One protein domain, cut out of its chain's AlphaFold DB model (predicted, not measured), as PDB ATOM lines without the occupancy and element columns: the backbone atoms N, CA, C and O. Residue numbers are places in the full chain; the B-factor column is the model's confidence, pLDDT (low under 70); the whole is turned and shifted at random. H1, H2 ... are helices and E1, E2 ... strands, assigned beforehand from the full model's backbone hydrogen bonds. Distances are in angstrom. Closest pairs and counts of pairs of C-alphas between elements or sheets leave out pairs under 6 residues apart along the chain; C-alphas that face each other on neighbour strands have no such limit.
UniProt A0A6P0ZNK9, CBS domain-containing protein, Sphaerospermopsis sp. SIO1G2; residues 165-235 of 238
ATOM      1  N   ALA A 165     249.351 141.470 158.428       79.50
ATOM      2  CA  ALA A 165     249.070 141.369 156.999       79.50
ATOM      3  C   ALA A 165     250.268 140.900 156.146       79.50
ATOM      4  O   ALA A 165     250.062 140.322 155.085       79.50
ATOM      5  N   GLU A 166     251.504 141.118 156.601       76.25
ATOM      6  CA  GLU A 166     252.740 140.722 155.913       76.25
ATOM      7  C   GLU A 166     253.161 139.279 156.210       76.25
ATOM      8  O   GLU A 166     254.012 138.729 155.509       76.25
ATOM      9  N   VAL A 167     252.610 138.673 157.265       76.12
ATOM     10  CA  VAL A 167     252.945 137.308 157.708       76.12
ATOM     11  C   VAL A 167     251.751 136.354 157.650       76.12
ATOM     12  O   VAL A 167     251.923 135.146 157.790       76.12
ATOM     13  N   MET A 168     250.539 136.873 157.434       79.50
ATOM     14  CA  MET A 168     249.337 136.056 157.318       79.50
ATOM     15  C   MET A 168     249.323 135.260 156.015       79.50
ATOM     16  O   MET A 168     249.717 135.733 154.948       79.50
ATOM     17  N   THR A 169     248.774 134.053 156.089       77.81
ATOM     18  CA  THR A 169     248.474 133.276 154.889       77.81
ATOM     19  C   THR A 169     247.258 133.887 154.192       77.81
ATOM     20  O   THR A 169     246.152 133.858 154.726       77.81
ATOM     21  N   LEU A 170     247.452 134.449 152.993       76.12
ATOM     22  CA  LEU A 170     246.382 135.105 152.223       76.12
ATOM     23  C   LEU A 170     245.406 134.105 151.582       76.12
ATOM     24  O   LEU A 170     244.216 134.393 151.438       76.12
ATOM     25  N   LYS A 171     245.900 132.924 151.190       86.06
ATOM     26  CA  LYS A 171     245.080 131.857 150.608       86.06
ATOM     27  C   LYS A 171     244.428 131.061 151.737       86.06
ATOM     28  O   LYS A 171     245.083 130.257 152.388       86.06
ATOM     29  N   THR A 172     243.135 131.278 151.954       86.69
ATOM     30  CA  THR A 172     242.328 130.479 152.886       86.69
ATOM     31  C   THR A 172     241.443 129.509 152.118       86.69
ATOM     32  O   THR A 172     240.903 129.848 151.063       86.69
ATOM     33  N   PHE A 173     241.285 128.301 152.655       95.38
ATOM     34  CA  PHE A 173     240.390 127.292 152.102       95.38
ATOM     35  C   PHE A 173     239.079 127.290 152.862       95.38
ATOM     36  O   PHE A 173     239.055 127.461 154.083       95.38
ATOM     37  N   LYS A 174     237.989 127.144 152.114       95.81
ATOM     38  CA  LYS A 174     236.636 127.322 152.625       95.81
ATOM     39  C   LYS A 174     235.756 126.154 152.202       95.81
ATOM     40  O   LYS A 174     235.910 125.661 151.087       95.81
ATOM     41  N   ALA A 175     234.823 125.770 153.060       96.94
ATOM     42  CA  ALA A 175     233.782 124.791 152.762       96.94
ATOM     43  C   ALA A 175     232.415 125.310 153.227       96.94
ATOM     44  O   ALA A 175     232.337 126.179 154.098       96.94
ATOM     45  N   ALA A 176     231.346 124.803 152.618       96.75
ATOM     46  CA  ALA A 176     229.982 125.145 153.005       96.75
ATOM     47  C   ALA A 176     229.537 124.310 154.227       96.75
ATOM     48  O   ALA A 176     230.112 123.246 154.475       96.75
ATOM     49  N   PRO A 177     228.529 124.750 155.001       96.94
ATOM     50  CA  PRO A 177     228.099 124.047 156.214       96.94
ATOM     51  C   PRO A 177     227.562 122.631 155.935       96.94
ATOM     52  O   PRO A 177     227.704 121.730 156.759       96.94
ATOM     53  N   ASP A 178     227.003 122.418 154.747       96.69
ATOM     54  CA  ASP A 178     226.504 121.146 154.226       96.69
ATOM     55  C   ASP A 178     227.584 120.309 153.512       96.69
ATOM     56  O   ASP A 178     227.288 119.246 152.974       96.69
ATOM     57  N   SER A 179     228.852 120.731 153.505       97.50
ATOM     58  CA  SER A 179     229.936 119.913 152.949       97.50
ATOM     59  C   SER A 179     230.199 118.692 153.831       97.50
ATOM     60  O   SER A 179     230.336 118.830 155.048       97.50
ATOM     61  N   ASN A 180     230.317 117.507 153.226       97.19
ATOM     62  CA  ASN A 180     230.720 116.300 153.949       97.19
ATOM     63  C   ASN A 180     232.153 116.450 154.469       97.19
ATOM     64  O   ASN A 180     233.012 117.029 153.793       97.19
ATOM     65  N   VAL A 181     232.429 115.913 155.656       97.06
ATOM     66  CA  VAL A 181     233.744 116.053 156.294       97.06
ATOM     67  C   VAL A 181     234.851 115.387 155.469       97.06
ATOM     68  O   VAL A 181     235.960 115.917 155.424       97.06
ATOM     69  N   ILE A 182     234.569 114.322 154.710       96.62
ATOM     70  CA  ILE A 182     235.552 113.734 153.786       96.62
ATOM     71  C   ILE A 182     236.062 114.757 152.758       96.62
ATOM     72  O   ILE A 182     237.270 114.853 152.547       96.62
ATOM     73  N   ASN A 183     235.194 115.612 152.206       97.19
ATOM     74  CA  ASN A 183     235.609 116.652 151.257       97.19
ATOM     75  C   ASN A 183     236.557 117.658 151.924       97.19
ATOM     76  O   ASN A 183     237.484 118.166 151.297       97.19
ATOM     77  N   ILE A 184     236.361 117.917 153.218       97.56
ATOM     78  CA  ILE A 184     237.241 118.775 154.014       97.56
ATOM     79  C   ILE A 184     238.604 118.108 154.216       97.56
ATOM     80  O   ILE A 184     239.626 118.760 154.000       97.56
ATOM     81  N   THR A 185     238.642 116.812 154.542       97.38
ATOM     82  CA  THR A 185     239.911 116.065 154.639       97.38
ATOM     83  C   THR A 185     240.661 116.033 153.306       97.38
ATOM     84  O   THR A 185     241.879 116.187 153.284       97.38
ATOM     85  N   GLN A 186     239.946 115.933 152.181       97.38
ATOM     86  CA  GLN A 186     240.528 115.996 150.839       97.38
ATOM     87  C   GLN A 186     241.107 117.375 150.520       97.38
ATOM     88  O   GLN A 186     242.190 117.453 149.943       97.38
ATOM     89  N   ILE A 187     240.436 118.463 150.919       97.31
ATOM     90  CA  ILE A 187     240.986 119.822 150.805       97.31
ATOM     91  C   ILE A 187     242.284 119.933 151.614       97.31
ATOM     92  O   ILE A 187     243.292 120.386 151.074       97.31
ATOM     93  N   MET A 188     242.281 119.488 152.875       97.06
ATOM     94  CA  MET A 188     243.466 119.526 153.743       97.06
ATOM     95  C   MET A 188     244.639 118.742 153.146       97.06
ATOM     96  O   MET A 188     245.743 119.278 153.036       97.06
ATOM     97  N   ALA A 189     244.393 117.501 152.712       95.31
ATOM     98  CA  ALA A 189     245.413 116.623 152.147       95.31
ATOM     99  C   ALA A 189     245.971 117.161 150.820       95.31
ATOM    100  O   ALA A 189     247.186 117.229 150.640       95.31
ATOM    101  N   ARG A 190     245.095 117.585 149.899       95.44
ATOM    102  CA  ARG A 190     245.483 118.067 148.565       95.44
ATOM    103  C   ARG A 190     246.227 119.394 148.615       95.44
ATOM    104  O   ARG A 190     247.191 119.586 147.882       95.44
ATOM    105  N   GLU A 191     245.748 120.326 149.429       95.00
ATOM    106  CA  GLU A 191     246.277 121.690 149.467       95.00
ATOM    107  C   GLU A 191     247.343 121.873 150.557       95.00
ATOM    108  O   GLU A 191     247.893 122.966 150.693       95.00
ATOM    109  N   ASN A 192     247.660 120.802 151.299       91.50
ATOM    110  CA  ASN A 192     248.627 120.775 152.395       91.50
ATOM    111  C   ASN A 192     248.341 121.862 153.447       91.50
ATOM    112  O   ASN A 192     249.227 122.621 153.849       91.50
ATOM    113  N   VAL A 193     247.077 121.952 153.870       94.00
ATOM    114  CA  VAL A 193     246.619 122.905 154.889       94.00
ATOM    115  C   VAL A 193     246.069 122.195 156.112       94.00
ATOM    116  O   VAL A 193     245.371 121.194 156.002       94.00
ATOM    117  N   SER A 194     246.345 122.759 157.286       93.31
ATOM    118  CA  SER A 194     245.926 122.170 158.560       93.31
ATOM    119  C   SER A 194     244.499 122.537 158.984       93.31
ATOM    120  O   SER A 194     244.029 122.080 160.026       93.31
ATOM    121  N   SER A 195     243.810 123.401 158.232       95.56
ATOM    122  CA  SER A 195     242.456 123.838 158.561       95.56
ATOM    123  C   SER A 195     241.661 124.322 157.350       95.56
ATOM    124  O   SER A 195     242.215 124.796 156.355       95.56
ATOM    125  N   VAL A 196     240.339 124.211 157.457       97.38
ATOM    126  CA  VAL A 196     239.362 124.711 156.486       97.38
ATOM    127  C   VAL A 196     238.315 125.534 157.228       97.38
ATOM    128  O   VAL A 196     237.775 125.108 158.248       97.38
ATOM    129  N   ILE A 197     238.034 126.729 156.713       96.38
ATOM    130  CA  ILE A 197     237.058 127.656 157.289       96.38
ATOM    131  C   ILE A 197     235.668 127.290 156.770       96.38
ATOM    132  O   ILE A 197     235.440 127.251 155.561       96.38
ATOM    133  N   ILE A 198     234.718 127.062 157.667       97.19
ATOM    134  CA  ILE A 198     233.330 126.815 157.280       97.19
ATOM    135  C   ILE A 198     232.630 128.156 157.131       97.19
ATOM    136  O   ILE A 198     232.610 128.961 158.066       97.19
ATOM    137  N   VAL A 199     232.091 128.414 155.942       96.12
ATOM    138  CA  VAL A 199     231.482 129.698 155.592       96.12
ATOM    139  C   VAL A 199     230.034 129.527 155.163       96.12
ATOM    140  O   VAL A 199     229.718 128.720 154.295       96.12
ATOM    141  N   GLU A 200     229.156 130.333 155.741       95.31
ATOM    142  CA  GLU A 200     227.766 130.466 155.326       95.31
ATOM    143  C   GLU A 200     227.625 131.667 154.384       95.31
ATOM    144  O   GLU A 200     228.213 132.727 154.608       95.31
ATOM    145  N   GLN A 201     226.839 131.517 153.320       92.88
ATOM    146  CA  GLN A 201     226.537 132.613 152.402       92.88
ATOM    147  C   GLN A 201     225.303 133.374 152.885       92.88
ATOM    148  O   GLN A 201     224.212 132.812 152.946       92.88
ATOM    149  N   ARG A 202     225.450 134.671 153.180       92.75
ATOM    150  CA  ARG A 202     224.328 135.563 153.521       92.75
ATOM    151  C   ARG A 202     224.400 136.845 152.706       92.75
ATOM    152  O   ARG A 202     225.371 137.581 152.821       92.75
ATOM    153  N   ASN A 203     223.371 137.142 151.910       87.12
ATOM    154  CA  ASN A 203     223.274 138.378 151.113       87.12
ATOM    155  C   ASN A 203     224.567 138.701 150.328       87.12
ATOM    156  O   ASN A 203     225.060 139.826 150.369       87.12
ATOM    157  N   SER A 204     225.133 137.693 149.652       87.62
ATOM    158  CA  SER A 204     226.399 137.769 148.896       87.62
ATOM    159  C   SER A 204     227.678 137.959 149.729       87.62
ATOM    160  O   SER A 204     228.752 138.147 149.158       87.62
ATOM    161  N   LEU A 205     227.597 137.882 151.060       91.44
ATOM    162  CA  LEU A 205     228.743 137.873 151.969       91.44
ATOM    163  C   LEU A 205     229.039 136.452 152.456       91.44
ATOM    164  O   LEU A 205     228.136 135.714 152.848       91.44
ATOM    165  N   GLN A 206     230.326 136.107 152.499       92.06
ATOM    166  CA  GLN A 206     230.818 134.891 153.144       92.06
ATOM    167  C   GLN A 206     231.041 135.155 154.628       92.06
ATOM    168  O   GLN A 206     231.969 135.876 154.996       92.06
ATOM    169  N   ILE A 207     230.209 134.557 155.472       94.94
ATOM    170  CA  ILE A 207     230.315 134.667 156.923       94.94
ATOM    171  C   ILE A 207     231.004 133.408 157.454       94.94
ATOM    172  O   ILE A 207     230.461 132.318 157.278       94.94
ATOM    173  N   PRO A 208     232.183 133.509 158.093       94.81
ATOM    174  CA  PRO A 208     232.788 132.365 158.758       94.81
ATOM    175  C   PRO A 208     231.935 131.973 159.966       94.81
ATOM    176  O   PRO A 208     231.687 132.795 160.846       94.81
ATOM    177  N   ILE A 209     231.487 130.722 159.996       94.94
ATOM    178  CA  ILE A 209     230.680 130.163 161.089       94.94
ATOM    179  C   ILE A 209     231.458 129.149 161.933       94.94
ATOM    180  O   ILE A 209     230.985 128.739 162.985       94.94
ATOM    181  N   GLY A 210     232.645 128.739 161.481       94.94
ATOM    182  CA  GLY A 210     233.490 127.803 162.207       94.94
ATOM    183  C   GLY A 210     234.760 127.440 161.450       94.94
ATOM    184  O   GLY A 210     235.019 127.927 160.348       94.94
ATOM    185  N   ILE A 211     235.554 126.568 162.054       95.69
ATOM    186  CA  ILE A 211     236.784 126.024 161.487       95.69
ATOM    187  C   ILE A 211     236.832 124.534 161.798       95.69
ATOM    188  O   ILE A 211     236.409 124.118 162.872       95.69
ATOM    189  N   ILE A 212     237.334 123.749 160.852       96.75
ATOM    190  CA  ILE A 212     237.672 122.341 161.063       96.75
ATOM    191  C   ILE A 212     239.168 122.198 160.793       96.75
ATOM    192  O   ILE A 212     239.681 122.737 159.809       96.75
ATOM    193  N   THR A 213     239.873 121.513 161.682       95.81
ATOM    194  CA  THR A 213     241.334 121.378 161.730       95.81
ATOM    195  C   THR A 213     241.761 119.909 161.651       95.81
ATOM    196  O   THR A 213     240.936 119.022 161.858       95.81
ATOM    197  N   GLU A 214     243.047 119.622 161.393       96.06
ATOM    198  CA  GLU A 214     243.581 118.238 161.416       96.06
ATOM    199  C   GLU A 214     243.241 117.530 162.744       96.06
ATOM    200  O   GLU A 214     242.918 116.344 162.771       96.06
ATOM    201  N   ARG A 215     243.237 118.289 163.844       93.31
ATOM    202  CA  ARG A 215     242.891 117.826 165.191       93.31
ATOM    203  C   ARG A 215     241.456 117.325 165.307       93.31
ATOM    204  O   ARG A 215     241.232 116.286 165.925       93.31
ATOM    205  N   ASP A 216     240.511 118.034 164.701       95.38
ATOM    206  CA  ASP A 216     239.106 117.622 164.690       95.38
ATOM    207  C   ASP A 216     238.951 116.300 163.928       95.38
ATOM    208  O   ASP A 216     238.247 115.401 164.377       95.38
ATOM    209  N   ILE A 217     239.699 116.117 162.832       96.12
ATOM    210  CA  ILE A 217     239.694 114.862 162.064       96.12
ATOM    211  C   ILE A 217     240.200 113.684 162.905       96.12
ATOM    212  O   ILE A 217     239.602 112.608 162.860       96.12
ATOM    213  N   VAL A 218     241.245 113.879 163.719       95.69
ATOM    214  CA  VAL A 218     241.697 112.854 164.678       95.69
ATOM    215  C   VAL A 218     240.582 112.484 165.652       95.69
ATOM    216  O   VAL A 218     240.339 111.299 165.876       95.69
ATOM    217  N   GLN A 219     239.877 113.475 166.200       94.25
ATOM    218  CA  GLN A 219     238.770 113.235 167.123       94.25
ATOM    219  C   GLN A 219     237.611 112.496 166.438       94.25
ATOM    220  O   GLN A 219     237.076 111.541 166.996       94.25
ATOM    221  N   PHE A 220     237.238 112.889 165.221       94.62
ATOM    222  CA  PHE A 220     236.157 112.246 164.474       94.62
ATOM    223  C   PHE A 220     236.480 110.788 164.144       94.62
ATOM    224  O   PHE A 220     235.621 109.924 164.311       94.62
ATOM    225  N   GLN A 221     237.724 110.499 163.753       93.81
ATOM    226  CA  GLN A 221     238.192 109.132 163.522       93.81
ATOM    227  C   GLN A 221     238.221 108.309 164.816       93.81
ATOM    228  O   GLN A 221     237.766 107.167 164.823       93.81
ATOM    229  N   ALA A 222     238.687 108.883 165.930       93.69
ATOM    230  CA  ALA A 222     238.677 108.210 167.231       93.69
ATOM    231  C   ALA A 222     237.253 107.868 167.708       93.69
ATOM    232  O   ALA A 222     237.045 106.839 168.348       93.69
ATOM    233  N   LEU A 223     236.272 108.712 167.373       92.56
ATOM    234  CA  LEU A 223     234.850 108.492 167.648       92.56
ATOM    235  C   LEU A 223     234.165 107.563 166.631       92.56
ATOM    236  O   LEU A 223     232.990 107.243 166.804       92.56
ATOM    237  N   GLY A 224     234.869 107.134 165.578       91.75
ATOM    238  CA  GLY A 224     234.317 106.281 164.527       91.75
ATOM    239  C   GLY A 224     233.233 106.963 163.689       91.75
ATOM    240  O   GLY A 224     232.311 106.288 163.228       91.75
ATOM    241  N   LEU A 225     233.302 108.289 163.521       92.44
ATOM    242  CA  LEU A 225     232.344 109.024 162.699       92.44
ATOM    243  C   LEU A 225     232.503 108.662 161.221       92.44
ATOM    244  O   LEU A 225     233.610 108.557 160.697       92.44
ATOM    245  N   ASP A 226     231.371 108.539 160.536       92.81
ATOM    246  CA  ASP A 226     231.334 108.343 159.094       92.81
ATOM    247  C   ASP A 226     231.565 109.678 158.374       92.81
ATOM    248  O   ASP A 226     230.639 110.464 158.156       92.81
ATOM    249  N   LEU A 227     232.828 109.947 158.031       94.00
ATOM    250  CA  LEU A 227     233.239 111.198 157.390       94.00
ATOM    251  C   LEU A 227     232.616 111.395 156.002       94.00
ATOM    252  O   LEU A 227     232.536 112.534 155.535       94.00
ATOM    253  N   GLU A 228     232.172 110.318 155.345       94.19
ATOM    254  CA  GLU A 228     231.525 110.397 154.034       94.19
ATOM    255  C   GLU A 228     230.131 111.000 154.122       94.19
ATOM    256  O   GLU A 228     229.723 111.697 153.197       94.19
ATOM    257  N   ASN A 229     229.425 110.765 155.229       93.62
ATOM    258  CA  ASN A 229     228.014 111.117 155.380       93.62
ATOM    259  C   ASN A 229     227.751 112.198 156.438       93.62
ATOM    260  O   ASN A 229     226.648 112.740 156.499       93.62
ATOM    261  N   ILE A 230     228.734 112.533 157.278       95.31
ATOM    262  CA  ILE A 230     228.593 113.616 158.253       95.31
ATOM    263  C   ILE A 230     228.934 114.975 157.633       95.31
ATOM    264  O   ILE A 230     229.972 115.153 156.993       95.31
ATOM    265  N   HIS A 231     228.060 115.957 157.853       97.12
ATOM    266  CA  HIS A 231     228.232 117.322 157.363       97.12
ATOM    267  C   HIS A 231     229.036 118.184 158.342       97.12
ATOM    268  O   HIS A 231     228.948 118.016 159.560       97.12
ATOM    269  N   ALA A 232     229.760 119.170 157.811       96.94
ATOM    270  CA  ALA A 232     230.581 120.099 158.584       96.94
ATOM    271  C   ALA A 232     229.795 120.785 159.713       96.94
ATOM    272  O   ALA A 232     230.247 120.816 160.853       96.94
ATOM    273  N   GLN A 233     228.585 121.272 159.434       95.19
ATOM    274  CA  GLN A 233     227.731 121.940 160.422       95.19
ATOM    275  C   GLN A 233     227.361 121.067 161.628       95.19
ATOM    276  O   GLN A 233     227.049 121.600 162.689       95.19
ATOM    277  N   THR A 234     227.377 119.741 161.475       94.81
ATOM    278  CA  THR A 234     227.040 118.797 162.548       94.81
ATOM    279  C   THR A 234     228.168 118.673 163.565       94.81
ATOM    280  O   THR A 234     227.907 118.368 164.726       94.81
ATOM    281  N   VAL A 235     229.411 118.904 163.136       92.38
ATOM    282  CA  VAL A 235     230.613 118.706 163.956       92.38
ATOM    283  C   VAL A 235     231.241 120.004 164.454       92.38
ATOM    284  O   VAL A 235     232.163 119.963 165.264       92.38
TER     285      VAL A 235
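Overview. This is residues 165 to 235 of the 238 residues of the protein "CBS domain-containing protein" of Sphaerospermopsis sp. SIO1G2 (UniProt A0A6P0ZNK9). A long two-stranded hairpin, E1 and E2, has three helices gathered about the end where E1 begins and E2 ends, while its turn, residues 203 and 204, lies away from them. H1 lies over that end of the hairpin, H2 follows directly on E2, and the short H3 sits close to the start of H1; residues 165 to 171 stick out as a free tail. The printed part has 71 residues with three named helices and two named strands, in the order H1, E1, E2, H2, H3, and its class is mixed, helices and strands. The sheet has the order E1 - E2 and is antiparallel. The whole is compact, with a radius of gyration of the C-alphas of 12.6 A, and only just flat, with spans of 38 by 30 by 17 A.

Arrangement. Residues 165 to 171 stand free, with no C-alpha 8 or more residues apart along the chain within 10 A. Farther along, residues 174 to 175 form a short parallel pairing with residues 197 to 198 of the strand E1, residues 195 to 202. H1, residues 181 to 191, has 4 pairs of C-alphas within 8 A of E1, the closest being those of Met 188 and Ser 195, 6.5 A apart. E1 and E2, residues 205 to 213, form a hairpin: they are antiparallel neighbours with 154 degrees between their N-to-C directions. The C-alphas of Ser 195 and Thr 213 face each other at 4.2 A, and those of Arg 202 and Leu 205 at 5.2 A. N 196 and O 212 are within hydrogen-bond range at 2.9 A, as are N 207 and O 200 at 2.8 A. E2 bends by 57 degrees at residue 209; there N 209 and N 210 are both within hydrogen-bond range of O 198, at 2.8 A and 3.4 A. H2, residues 214 to 222, is close to H1 but not clearly touching it: the closest C-alphas, those of Thr 185 and Ile 217, are 7.5 A apart. The two run opposite ways at a steep tilt of 41 degrees. H3, residues 232 to 235, is also close to H1 but not clearly touching, with the C-alphas of Val 181 and Ala 232 the closest at 5.6 A. H2 and H3 are apart. Every O i to N i+4 pair is within hydrogen-bond range in H1 and H2, and H3 is too short for such a pair.

Along the chain. Residues 165 to 180 hold no named element. H1, the longest helix by residues, runs from C-alpha 181 at (233.744, 116.053, 156.294) to C-alpha 191 over 15.3 A. E1 covers 22.2 A from C-alpha 195 at (242.456, 123.838, 158.561) to C-alpha 202. E2, the longest strand by residues, covers 22.9 A from C-alpha 205 to C-alpha 213. H2 follows from residue 214 to 222 and is 12.6 A long. H3 ends at C-alpha 235, at (230.613, 118.706, 163.956).

Size, cuts and confidence. The C-alphas of Glu 166 and Gly 224 are the two farthest apart, at 40.0 A, and those of the first and last printed residues, Ala 165 and Val 235, are 30.0 A apart. The printed part has no cut. The links from H1 to E1, E1 to E2 and E2 to H2 are tight, the last with 0 residues between them, and the link from H2 to H3 is short, with 9 residues. The mean pLDDT of the printed part is 93.2, and no printed residue is under 70.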